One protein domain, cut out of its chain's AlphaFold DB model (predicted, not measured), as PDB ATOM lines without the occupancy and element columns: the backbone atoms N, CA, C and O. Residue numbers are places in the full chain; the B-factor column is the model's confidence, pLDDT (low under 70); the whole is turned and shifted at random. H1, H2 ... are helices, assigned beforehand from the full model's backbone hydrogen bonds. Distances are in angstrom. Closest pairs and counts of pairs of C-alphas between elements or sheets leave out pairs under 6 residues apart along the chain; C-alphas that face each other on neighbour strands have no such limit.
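AT A GLANCE: This is residues 5 to 90 of the 91 residues of the protein "Chorismate mutase" of Actinomadura craniellae (UniProt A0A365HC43). Two long helices, H1 and H4, cross as a lopsided X, and H3 folds back from the first residue of H4 to make a V with the first half of that helix. H4 is the diagonal in the middle, with H1 and H3 kept apart and little H2 packed on H4 between the end of H1 and H3; residues 5 to 21 of H1 stick out as a free arm. The printed part has 86 residues with four named helices, H1 to H4 in order along the chain, and no named strand: all helix. It is only just loose, close to compact, with a radius of gyration of the C-alphas of 14.8 A, and its outline is flat, spanning 46 by 28 by 15 A.

HOW THE PARTS SIT: H1, residues 5 to 35, stands free over residues 5 to 21. With residues 22 to 33 alone it touches residues 75 to 83 of H4, the helix of residues 64 to 88. The closest C-alphas of H1 and H4 are those of Ala 26 and Gly 79, 4.6 A apart; the two helices run the same way at a steep tilt of 55 degrees. H2, residues 40 to 43, is close to H1 but not clearly touching, with the C-alphas of Gln 33 and Gly 40 6.9 A apart. H2 touches H4, the closest C-alphas being those of Gly 40 and Leu 80, 5.6 A apart. H3, residues 46 to 59, touches H4 at residues 64 to 73 of H4 alone. Their closest C-alphas are those of Ala 57 and Gly 64, 4.9 A apart, and they run opposite ways at a steep tilt of 54 degrees. H3 is apart from both H1 and H2, and H4, touching three helices, is the hub. Every O i to N i+4 pair is within hydrogen-bond range in H4, 26 of 27 in H1 and 9 of 10 in H3; H2 is too short for such a pair, and its one O i to N i+3 pair is within range.

IN THESE COORDINATES: H1 begins at C-alpha 5, (44.592, 52.247, 16.651), and is 45.4 A long. H2 follows at residues 40 to 43. H3 begins at C-alpha 46, (13.472, 40.182, 38.194), and is 20.5 A long. H4 is 36.3 A long, has a kink of 25 degrees near residue 71, and ends at C-alpha 88, (32.285, 29.956, 51.551).

THE WHOLE: The two C-alphas farthest apart are those of Thr 5 and Pro 37, 48.9 A. Without residues 5 to 21, the body spans 42 by 22 by 15 A. The three links between the helices are tight, and the printed part has no cut. The mean pLDDT of the printed part is 95.1, and no printed residue is under 70.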
ATOM      1  N   THR A   5      43.725  52.290  15.465       97.25
ATOM      2  CA  THR A   5      44.592  52.247  16.651       97.25
ATOM      3  C   THR A   5      44.113  53.212  17.731       97.25
ATOM      4  O   THR A   5      43.964  52.804  18.876       97.25
ATOM      5  N   SER A   6      43.804  54.464  17.374       96.69
ATOM      6  CA  SER A   6      43.302  55.442  18.351       96.69
ATOM      7  C   SER A   6      41.927  55.070  18.915       96.69
ATOM      8  O   SER A   6      41.678  55.276  20.096       96.69
ATOM      9  N   ALA A   7      41.050  54.471  18.101       97.50
ATOM     10  CA  ALA A   7      39.749  53.997  18.565       97.50
ATOM     11  C   ALA A   7      39.886  52.836  19.560       97.50
ATOM     12  O   ALA A   7      39.168  52.801  20.551       97.50
ATOM     13  N   ARG A   8      40.818  51.905  19.316       97.94
ATOM     14  CA  ARG A   8      41.094  50.787  20.233       97.94
ATOM     15  C   ARG A   8      41.673  51.259  21.559       97.94
ATOM     16  O   ARG A   8      41.158  50.855  22.587       97.94
ATOM     17  N   ALA A   9      42.637  52.177  21.534       98.00
ATOM     18  CA  ALA A   9      43.189  52.745  22.763       98.00
ATOM     19  C   ALA A   9      42.099  53.407  23.631       98.00
ATOM     20  O   ALA A   9      42.060  53.200  24.837       98.00
ATOM     21  N   ALA A  10      41.162  54.133  23.011       97.75
ATOM     22  CA  ALA A  10      40.030  54.714  23.733       97.75
ATOM     23  C   ALA A  10      39.082  53.650  24.324       97.75
ATOM     24  O   ALA A  10      38.523  53.858  25.399       97.75
ATOM     25  N   ILE A  11      38.892  52.513  23.642       98.12
ATOM     26  CA  ILE A  11      38.132  51.376  24.184       98.12
ATOM     27  C   ILE A  11      38.867  50.774  25.384       98.12
ATOM     28  O   ILE A  11      38.242  50.586  26.421       98.12
ATOM     29  N   ASP A  12      40.179  50.552  25.285       98.50
ATOM     30  CA  ASP A  12      40.980  49.975  26.371       98.50
ATOM     31  C   ASP A  12      40.913  50.838  27.648       98.50
ATOM     32  O   ASP A  12      40.800  50.319  28.761       98.50
ATOM     33  N   GLU A  13      40.922  52.167  27.503       98.44
ATOM     34  CA  GLU A  13      40.740  53.104  28.620       98.44
ATOM     35  C   GLU A  13      39.352  52.977  29.269       98.44
ATOM     36  O   GLU A  13      39.231  52.966  30.500       98.44
ATOM     37  N   ILE A  14      38.299  52.848  28.455       98.50
ATOM     38  CA  ILE A  14      36.933  52.621  28.942       98.50
ATOM     39  C   ILE A  14      36.842  51.269  29.652       98.50
ATOM     40  O   ILE A  14      36.258  51.194  30.733       98.50
ATOM     41  N   ASP A  15      37.445  50.221  29.101       98.56
ATOM     42  CA  ASP A  15      37.426  48.876  29.674       98.56
ATOM     43  C   ASP A  15      38.167  48.824  31.016       98.56
ATOM     44  O   ASP A  15      37.685  48.203  31.969       98.56
ATOM     45  N   ALA A  16      39.277  49.554  31.159       98.56
ATOM     46  CA  ALA A  16      39.966  49.709  32.439       98.56
ATOM     47  C   ALA A  16      39.080  50.402  33.496       98.56
ATOM     48  O   ALA A  16      39.032  49.989  34.664       98.56
ATOM     49  N   ALA A  17      38.327  51.431  33.093       98.50
ATOM     50  CA  ALA A  17      37.361  52.085  33.971       98.50
ATOM     51  C   ALA A  17      36.193  51.148  34.331       98.50
ATOM     52  O   ALA A  17      35.807  51.063  35.502       98.50
ATOM     53  N   LEU A  18      35.664  50.398  33.358       98.19
ATOM     54  CA  LEU A  18      34.615  49.404  33.574       98.19
ATOM     55  C   LEU A  18      35.066  48.322  34.556       98.19
ATOM     56  O   LEU A  18      34.315  48.020  35.480       98.19
ATOM     57  N   ALA A  19      36.289  47.799  34.436       98.38
ATOM     58  CA  ALA A  19      36.828  46.797  35.357       98.38
ATOM     59  C   ALA A  19      36.804  47.287  36.817       98.38
ATOM     60  O   ALA A  19      36.319  46.589  37.709       98.38
ATOM     61  N   THR A  20      37.229  48.532  37.052       98.38
ATOM     62  CA  THR A  20      37.206  49.149  38.389       98.38
ATOM     63  C   THR A  20      35.778  49.292  38.930       98.38
ATOM     64  O   THR A  20      35.506  49.011  40.103       98.38
ATOM     65  N   LEU A  21      34.839  49.723  38.083       98.12
ATOM     66  CA  LEU A  21      33.435  49.878  38.466       98.12
ATOM     67  C   LEU A  21      32.761  48.531  38.746       98.12
ATOM     68  O   LEU A  21      31.969  48.431  39.685       98.12
ATOM     69  N   LEU A  22      33.080  47.500  37.963       98.25
ATOM     70  CA  LEU A  22      32.552  46.150  38.128       98.25
ATOM     71  C   LEU A  22      33.044  45.507  39.430       98.25
ATOM     72  O   LEU A  22      32.211  44.985  40.171       98.25
ATOM     73  N   GLU A  23      34.331  45.631  39.775       97.75
ATOM     74  CA  GLU A  23      34.860  45.147  41.064       97.75
ATOM     75  C   GLU A  23      34.131  45.817  42.237       97.75
ATOM     76  O   GLU A  23      33.625  45.156  43.151       97.75
ATOM     77  N   ARG A  24      33.979  47.148  42.184       98.00
ATOM     78  CA  ARG A  24      33.245  47.892  43.216       98.00
ATOM     79  C   ARG A  24      31.781  47.457  43.299       98.00
ATOM     80  O   ARG A  24      31.234  47.333  44.397       98.00
ATOM     81  N   ARG A  25      31.132  47.226  42.157       97.62
ATOM     82  CA  ARG A  25      29.748  46.746  42.100       97.62
ATOM     83  C   ARG A  25      29.621  45.353  42.715       97.62
ATOM     84  O   ARG A  25      28.668  45.127  43.457       97.62
ATOM     85  N   ALA A  26      30.559  44.448  42.447       96.38
ATOM     86  CA  ALA A  26      30.566  43.108  43.021       96.38
ATOM     87  C   ALA A  26      30.741  43.149  44.549       96.38
ATOM     88  O   ALA A  26      29.984  42.502  45.272       96.38
ATOM     89  N   ALA A  27      31.639  43.997  45.063       95.44
ATOM     90  CA  ALA A  27      31.793  44.214  46.505       95.44
ATOM     91  C   ALA A  27      30.499  44.734  47.170       95.44
ATOM     92  O   ALA A  27      30.136  44.306  48.270       95.44
ATOM     93  N   LEU A  28      29.764  45.625  46.496       95.56
ATOM     94  CA  LEU A  28      28.452  46.087  46.961       95.56
ATOM     95  C   LEU A  28      27.394  44.982  46.894       95.56
ATOM     96  O   LEU A  28      26.598  44.853  47.823       95.56
ATOM     97  N   ALA A  29      27.388  44.169  45.835       92.12
ATOM     98  CA  ALA A  29      26.486  43.027  45.721       92.12
ATOM     99  C   ALA A  29      26.704  42.044  46.879       92.12
ATOM    100  O   ALA A  29      25.740  41.633  47.517       92.12
ATOM    101  N   GLU A  30      27.958  41.753  47.231       92.94
ATOM    102  CA  GLU A  30      28.318  40.926  48.383       92.94
ATOM    103  C   GLU A  30      27.787  41.509  49.707       92.94
ATOM    104  O   GLU A  30      27.218  40.789  50.532       92.94
ATOM    105  N   ALA A  31      27.923  42.824  49.910       93.62
ATOM    106  CA  ALA A  31      27.365  43.502  51.078       93.62
ATOM    107  C   ALA A  31      25.834  43.385  51.133       93.62
ATOM    108  O   ALA A  31      25.289  43.056  52.185       93.62
ATOM    109  N   VAL A  32      25.147  43.572  50.004       91.94
ATOM    110  CA  VAL A  32      23.690  43.395  49.900       91.94
ATOM    111  C   VAL A  32      23.285  41.946  50.179       91.94
ATOM    112  O   VAL A  32      22.335  41.715  50.923       91.94
ATOM    113  N   GLN A  33      24.014  40.961  49.650       91.19
ATOM    114  CA  GLN A  33      23.749  39.539  49.891       91.19
ATOM    115  C   GLN A  33      23.850  39.171  51.375       91.19
ATOM    116  O   GLN A  33      23.105  38.316  51.845       91.19
ATOM    117  N   ARG A  34      24.708  39.848  52.150       89.31
ATOM    118  CA  ARG A  34      24.758  39.661  53.608       89.31
ATOM    119  C   ARG A  34      23.526  40.177  54.348       89.31
ATOM    120  O   ARG A  34      23.246  39.680  55.435       89.31
ATOM    121  N   LEU A  35      22.819  41.149  53.780       90.25
ATOM    122  CA  LEU A  35      21.630  41.760  54.375       90.25
ATOM    123  C   LEU A  35      20.336  41.044  53.974       90.25
ATOM    124  O   LEU A  35      19.337  41.147  54.680       90.25
ATOM    125  N   LYS A  36      20.334  40.334  52.840       86.44
ATOM    126  CA  LYS A  36      19.140  39.644  52.345       86.44
ATOM    127  C   LYS A  36      18.785  38.419  53.207       86.44
ATOM    128  O   LYS A  36      19.685  37.667  53.593       86.44
ATOM    129  N   PRO A  37      17.481  38.158  53.432       86.62
ATOM    130  CA  PRO A  37      17.022  36.933  54.087       86.62
ATOM    131  C   PRO A  37      17.263  35.694  53.212       86.62
ATOM    132  O   PRO A  37      17.644  34.646  53.724       86.62
ATOM    133  N   VAL A  38      17.097  35.827  51.890       87.12
ATOM    134  CA  VAL A  38      17.395  34.786  50.894       87.12
ATOM    135  C   VAL A  38      18.577  35.246  50.047       87.12
ATOM    136  O   VAL A  38      18.541  36.329  49.458       87.12
ATOM    137  N   ARG A  39      19.637  34.435  50.018       85.75
ATOM    138  CA  ARG A  39      20.922  34.767  49.387       85.75
ATOM    139  C   ARG A  39      21.107  34.076  48.040       85.75
ATOM    140  O   ARG A  39      20.331  33.197  47.669       85.75
ATOM    141  N   GLY A  40      22.167  34.470  47.345       86.00
ATOM    142  CA  GLY A  40      22.597  33.869  46.091       86.00
ATOM    143  C   GLY A  40      21.545  34.013  44.998       86.00
ATOM    144  O   GLY A  40      20.736  34.949  44.998       86.00
ATOM    145  N   PHE A  41      21.537  33.050  44.086       87.50
ATOM    146  CA  PHE A  41      20.594  32.994  42.969       87.50
ATOM    147  C   PHE A  41      19.125  32.884  43.407       87.50
ATOM    148  O   PHE A  41      18.242  33.396  42.723       87.50
ATOM    149  N   ALA A  42      18.847  32.287  44.570       88.56
ATOM    150  CA  ALA A  42      17.486  32.191  45.101       88.56
ATOM    151  C   ALA A  42      16.912  33.556  45.534       88.56
ATOM    152  O   ALA A  42      15.700  33.720  45.615       88.56
ATOM    153  N   GLY A  43      17.776  34.543  45.804       89.44
ATOM    154  CA  GLY A  43      17.395  35.906  46.180       89.44
ATOM    155  C   GLY A  43      17.311  36.884  45.005       89.44
ATOM    156  O   GLY A  43      17.405  38.101  45.237       89.44
ATOM    157  N   ARG A  44      17.238  36.388  43.761       92.44
ATOM    158  CA  ARG A  44      17.077  37.228  42.565       92.44
ATOM    159  C   ARG A  44      15.706  37.887  42.528       92.44
ATOM    160  O   ARG A  44      14.716  37.340  43.000       92.44
ATOM    161  N   ASP A  45      15.689  39.086  41.964       94.44
ATOM    162  CA  ASP A  45      14.511  39.943  41.902       94.44
ATOM    163  C   ASP A  45      14.381  40.485  40.470       94.44
ATOM    164  O   ASP A  45      14.996  41.503  40.140       94.44
ATOM    165  N   PRO A  46      13.611  39.801  39.599       94.19
ATOM    166  CA  PRO A  46      13.472  40.182  38.194       94.19
ATOM    167  C   PRO A  46      12.910  41.595  38.000       94.19
ATOM    168  O   PRO A  46      13.246  42.273  37.029       94.19
ATOM    169  N   GLU A  47      12.065  42.052  38.926       95.94
ATOM    170  CA  GLU A  47      11.500  43.398  38.909       95.94
ATOM    171  C   GLU A  47      12.605  44.431  39.131       95.94
ATOM    172  O   GLU A  47      12.799  45.340  38.319       95.94
ATOM    173  N   ARG A  48      13.399  44.243  40.190       95.50
ATOM    174  CA  ARG A  48      14.528  45.126  40.487       95.50
ATOM    175  C   ARG A  48      15.573  45.118  39.374       95.50
ATOM    176  O   ARG A  48      16.144  46.162  39.060       95.50
ATOM    177  N   GLU A  49      15.841  43.958  38.789       97.00
ATOM    178  CA  GLU A  49      16.793  43.786  37.689       97.00
ATOM    179  C   GLU A  49      16.348  44.523  36.422       97.00
ATOM    180  O   GLU A  49      17.160  45.197  35.782       97.00
ATOM    181  N   ARG A  50      15.048  44.489  36.105       96.75
ATOM    182  CA  ARG A  50      14.486  45.255  34.988       96.75
ATOM    183  C   ARG A  50      14.607  46.762  35.214       96.75
ATOM    184  O   ARG A  50      15.068  47.471  34.323       96.75
ATOM    185  N   GLN A  51      14.297  47.241  36.419       98.00
ATOM    186  CA  GLN A  51      14.442  48.659  36.777       98.00
ATOM    187  C   GLN A  51      15.889  49.158  36.639       98.00
ATOM    188  O   GLN A  51      16.121  50.309  36.272       98.00
ATOM    189  N   ILE A  52      16.881  48.304  36.925       97.69
ATOM    190  CA  ILE A  52      18.297  48.632  36.696       97.69
ATOM    191  C   ILE A  52      18.543  48.874  35.203       97.69
ATOM    192  O   ILE A  52      19.138  49.889  34.844       97.69
ATOM    193  N   ALA A  53      18.074  47.973  34.338       98.06
ATOM    194  CA  ALA A  53      18.256  48.097  32.894       98.06
ATOM    195  C   ALA A  53      17.544  49.331  32.315       98.06
ATOM    196  O   ALA A  53      18.126  50.043  31.499       98.06
ATOM    197  N   GLU A  54      16.325  49.625  32.770       98.12
ATOM    198  CA  GLU A  54      15.569  50.825  32.388       98.12
ATOM    199  C   GLU A  54      16.288  52.113  32.824       98.12
ATOM    200  O   GLU A  54      16.468  53.032  32.022       98.12
ATOM    201  N   GLY A  55      16.782  52.160  34.066       98.19
ATOM    202  CA  GLY A  55      17.549  53.300  34.574       98.19
ATOM    203  C   GLY A  55      18.850  53.530  33.802       98.19
ATOM    204  O   GLY A  55      19.204  54.671  33.504       98.19
ATOM    205  N   MET A  56      19.543  52.456  33.417       97.94
ATOM    206  CA  MET A  56      20.719  52.554  32.551       97.94
ATOM    207  C   MET A  56      20.349  52.998  31.134       97.94
ATOM    208  O   MET A  56      21.088  53.775  30.536       97.94
ATOM    209  N   ALA A  57      19.209  52.561  30.598       98.12
ATOM    210  CA  ALA A  57      18.761  52.936  29.259       98.12
ATOM    211  C   ALA A  57      18.448  54.432  29.147       98.12
ATOM    212  O   ALA A  57      18.685  55.018  28.095       98.12
ATOM    213  N   ALA A  58      17.998  55.066  30.233       97.94
ATOM    214  CA  ALA A  58      17.840  56.517  30.283       97.94
ATOM    215  C   ALA A  58      19.173  57.266  30.079       97.94
ATOM    216  O   ALA A  58      19.180  58.359  29.521       97.94
ATOM    217  N   GLN A  59      20.297  56.673  30.499       97.25
ATOM    218  CA  GLN A  59      21.644  57.239  30.331       97.25
ATOM    219  C   GLN A  59      22.322  56.778  29.031       97.25
ATOM    220  O   GLN A  59      23.115  57.510  28.445       97.25
ATOM    221  N   ALA A  60      22.005  55.569  28.563       96.19
ATOM    222  CA  ALA A  60      22.563  54.950  27.365       96.19
ATOM    223  C   ALA A  60      21.451  54.561  26.368       96.19
ATOM    224  O   ALA A  60      21.262  53.371  26.076       96.19
ATOM    225  N   PRO A  61      20.718  55.544  25.803       97.19
ATOM    226  CA  PRO A  61      19.537  55.280  24.977       97.19
ATOM    227  C   PRO A  61      19.856  54.480  23.710       97.19
ATOM    228  O   PRO A  61      19.039  53.677  23.271       97.19
ATOM    229  N   ALA A  62      21.063  54.628  23.155       97.50
ATOM    230  CA  ALA A  62      21.503  53.880  21.974       97.50
ATOM    231  C   ALA A  62      21.650  52.364  22.220       97.50
ATOM    232  O   ALA A  62      21.558  51.576  21.279       97.50
ATOM    233  N   LEU A  63      21.886  51.942  23.469       97.25
ATOM    234  CA  LEU A  63      21.904  50.524  23.833       97.25
ATOM    235  C   LEU A  63      20.489  50.001  24.101       97.25
ATOM    236  O   LEU A  63      20.177  48.872  23.723       97.25
ATOM    237  N   GLY A  64      19.641  50.828  24.714       98.00
ATOM    238  CA  GLY A  64      18.273  50.472  25.075       98.00
ATOM    239  C   GLY A  64      18.194  49.446  26.212       98.00
ATOM    240  O   GLY A  64      19.152  48.731  26.524       98.00
ATOM    241  N   ALA A  65      17.022  49.359  26.841       97.94
ATOM    242  CA  ALA A  65      16.818  48.533  28.033       97.94
ATOM    243  C   ALA A  65      17.060  47.039  27.776       97.94
ATOM    244  O   ALA A  65      17.607  46.353  28.628       97.94
ATOM    245  N   GLU A  66      16.722  46.527  26.593       97.62
ATOM    246  CA  GLU A  66      16.831  45.096  26.292       97.62
ATOM    247  C   GLU A  66      18.290  44.606  26.231       97.62
ATOM    248  O   GLU A  66      18.637  43.573  26.809       97.62
ATOM    249  N   ARG A  67      19.181  45.360  25.566       98.25
ATOM    250  CA  ARG A  67      20.613  45.012  25.517       98.25
ATOM    251  C   ARG A  67      21.257  45.187  26.885       98.25
ATOM    252  O   ARG A  67      22.041  44.339  27.300       98.25
ATOM    253  N   LEU A  68      20.892  46.256  27.593       98.38
ATOM    254  CA  LEU A  68      21.378  46.519  28.942       98.38
ATOM    255  C   LEU A  68      20.918  45.450  29.933       98.38
ATOM    256  O   LEU A  68      21.717  45.029  30.758       98.38
ATOM    257  N   ALA A  69      19.692  44.938  29.814       98.00
ATOM    258  CA  ALA A  69      19.209  43.835  30.638       98.00
ATOM    259  C   ALA A  69      20.068  42.576  30.456       98.00
ATOM    260  O   ALA A  69      20.453  41.957  31.444       98.00
ATOM    261  N   ARG A  70      20.448  42.233  29.217       98.12
ATOM    262  CA  ARG A  70      21.349  41.096  28.954       98.12
ATOM    263  C   ARG A  70      22.735  41.290  29.561       98.12
ATOM    264  O   ARG A  70      23.244  40.373  30.196       98.12
ATOM    265  N   ILE A  71      23.325  42.473  29.394       98.06
ATOM    266  CA  ILE A  71      24.636  42.801  29.978       98.06
ATOM    267  C   ILE A  71      24.559  42.720  31.504       98.06
ATOM    268  O   ILE A  71      25.379  42.066  32.147       98.06
ATOM    269  N   MET A  72      23.545  43.353  32.089       97.75
ATOM    270  CA  MET A  72      23.396  43.412  33.535       97.75
ATOM    271  C   MET A  72      23.044  42.070  34.153       97.75
ATOM    272  O   MET A  72      23.435  41.852  35.294       97.75
ATOM    273  N   ASN A  73      22.386  41.169  33.420       97.44
ATOM    274  CA  ASN A  73      22.193  39.799  33.873       97.44
ATOM    275  C   ASN A  73      23.546  39.134  34.173       97.44
ATOM    276  O   ASN A  73      23.793  38.745  35.309       97.44
ATOM    277  N   VAL A  74      24.465  39.140  33.203       98.00
ATOM    278  CA  VAL A  74      25.808  38.548  33.359       98.00
ATOM    279  C   VAL A  74      26.585  39.215  34.500       98.00
ATOM    280  O   VAL A  74      27.196  38.546  35.326       98.00
ATOM    281  N   VAL A  75      26.522  40.545  34.599       98.00
ATOM    282  CA  VAL A  75      27.197  41.301  35.669       98.00
ATOM    283  C   VAL A  75      26.605  41.002  37.057       98.00
ATOM    284  O   VAL A  75      27.302  41.087  38.070       98.00
ATOM    285  N   ILE A  76      25.310  40.696  37.143       97.00
ATOM    286  CA  ILE A  76      24.657  40.289  38.393       97.00
ATOM    287  C   ILE A  76      25.062  38.871  38.761       97.00
ATOM    288  O   ILE A  76      25.473  38.670  39.899       97.00
ATOM    289  N   GLU A  77      24.994  37.933  37.820       96.62
ATOM    290  CA  GLU A  77      25.370  36.532  38.025       96.62
ATOM    291  C   GLU A  77      26.817  36.412  38.510       96.62
ATOM    292  O   GLU A  77      27.040  35.878  39.594       96.62
ATOM    293  N   ALA A  78      27.768  37.060  37.831       96.88
ATOM    294  CA  ALA A  78      29.171  37.085  38.256       96.88
ATOM    295  C   ALA A  78      29.355  37.663  39.675       96.88
ATOM    296  O   ALA A  78      30.160  37.180  40.472       96.88
ATOM    297  N   GLY A  79      28.584  38.698  40.026       96.00
ATOM    298  CA  GLY A  79      28.604  39.275  41.371       96.00
ATOM    299  C   GLY A  79      28.029  38.342  42.444       96.00
ATOM    300  O   GLY A  79      28.495  38.371  43.584       96.00
ATOM    301  N   LEU A  80      27.027  37.526  42.102       95.25
ATOM    302  CA  LEU A  80      26.458  36.516  42.997       95.25
ATOM    303  C   LEU A  80      27.432  35.354  43.207       95.25
ATOM    304  O   LEU A  80      27.671  34.985  44.355       95.25
ATOM    305  N   GLU A  81      28.030  34.839  42.133       95.19
ATOM    306  CA  GLU A  81      29.031  33.764  42.170       95.19
ATOM    307  C   GLU A  81      30.211  34.141  43.074       95.19
ATOM    308  O   GLU A  81      30.511  33.437  44.041       95.19
ATOM    309  N   LEU A  82      30.806  35.316  42.846       94.94
ATOM    310  CA  LEU A  82      31.916  35.812  43.658       94.94
ATOM    311  C   LEU A  82      31.517  36.017  45.127       94.94
ATOM    312  O   LEU A  82      32.298  35.740  46.042       94.94
ATOM    313  N   ALA A  83      30.300  36.505  45.383       92.81
ATOM    314  CA  ALA A  83      29.808  36.663  46.746       92.81
ATOM    315  C   ALA A  83      29.675  35.307  47.459       92.81
ATOM    316  O   ALA A  83      30.064  35.194  48.625       92.81
ATOM    317  N   GLU A  84      29.169  34.281  46.773       91.50
ATOM    318  CA  GLU A  84      29.073  32.919  47.302       91.50
ATOM    319  C   GLU A  84      30.454  32.315  47.575       91.50
ATOM    320  O   GLU A  84      30.674  31.770  48.658       91.50
ATOM    321  N   GLU A  85      31.408  32.456  46.652       92.56
ATOM    322  CA  GLU A  85      32.797  32.020  46.839       92.56
ATOM    323  C   GLU A  85      33.434  32.649  48.080       92.56
ATOM    324  O   GLU A  85      33.970  31.944  48.936       92.56
ATOM    325  N   ARG A  86      33.312  33.971  48.232       90.75
ATOM    326  CA  ARG A  86      33.874  34.697  49.376       90.75
ATOM    327  C   ARG A  86      33.180  34.345  50.693       90.75
ATOM    328  O   ARG A  86      33.825  34.334  51.737       90.75
ATOM    329  N   ILE A  87      31.868  34.097  50.692       85.56
ATOM    330  CA  ILE A  87      31.142  33.630  51.888       85.56
ATOM    331  C   ILE A  87      31.615  32.225  52.283       85.56
ATOM    332  O   ILE A  87      31.899  32.008  53.462       85.56
ATOM    333  N   ARG A  88      31.769  31.313  51.313       86.62
ATOM    334  CA  ARG A  88      32.285  29.956  51.551       86.62
ATOM    335  C   ARG A  88      33.708  29.976  52.109       86.62
ATOM    336  O   ARG A  88      33.969  29.286  53.078       86.62
ATOM    337  N   ALA A  89      34.595  30.808  51.565       88.94
ATOM    338  CA  ALA A  89      35.986  30.912  52.018       88.94
ATOM    339  C   ALA A  89      36.163  31.475  53.446       88.94
ATOM    340  O   ALA A  89      37.270  31.453  53.977       88.94
ATOM    341  N   ARG A  90      35.102  32.030  54.051       81.44
ATOM    342  CA  ARG A  90      35.112  32.621  55.402       81.44
ATOM    343  C   ARG A  90      34.304  31.822  56.430       81.44
ATOM    344  O   ARG A  90      34.210  32.271  57.570       81.44
TER     345      ARG A  90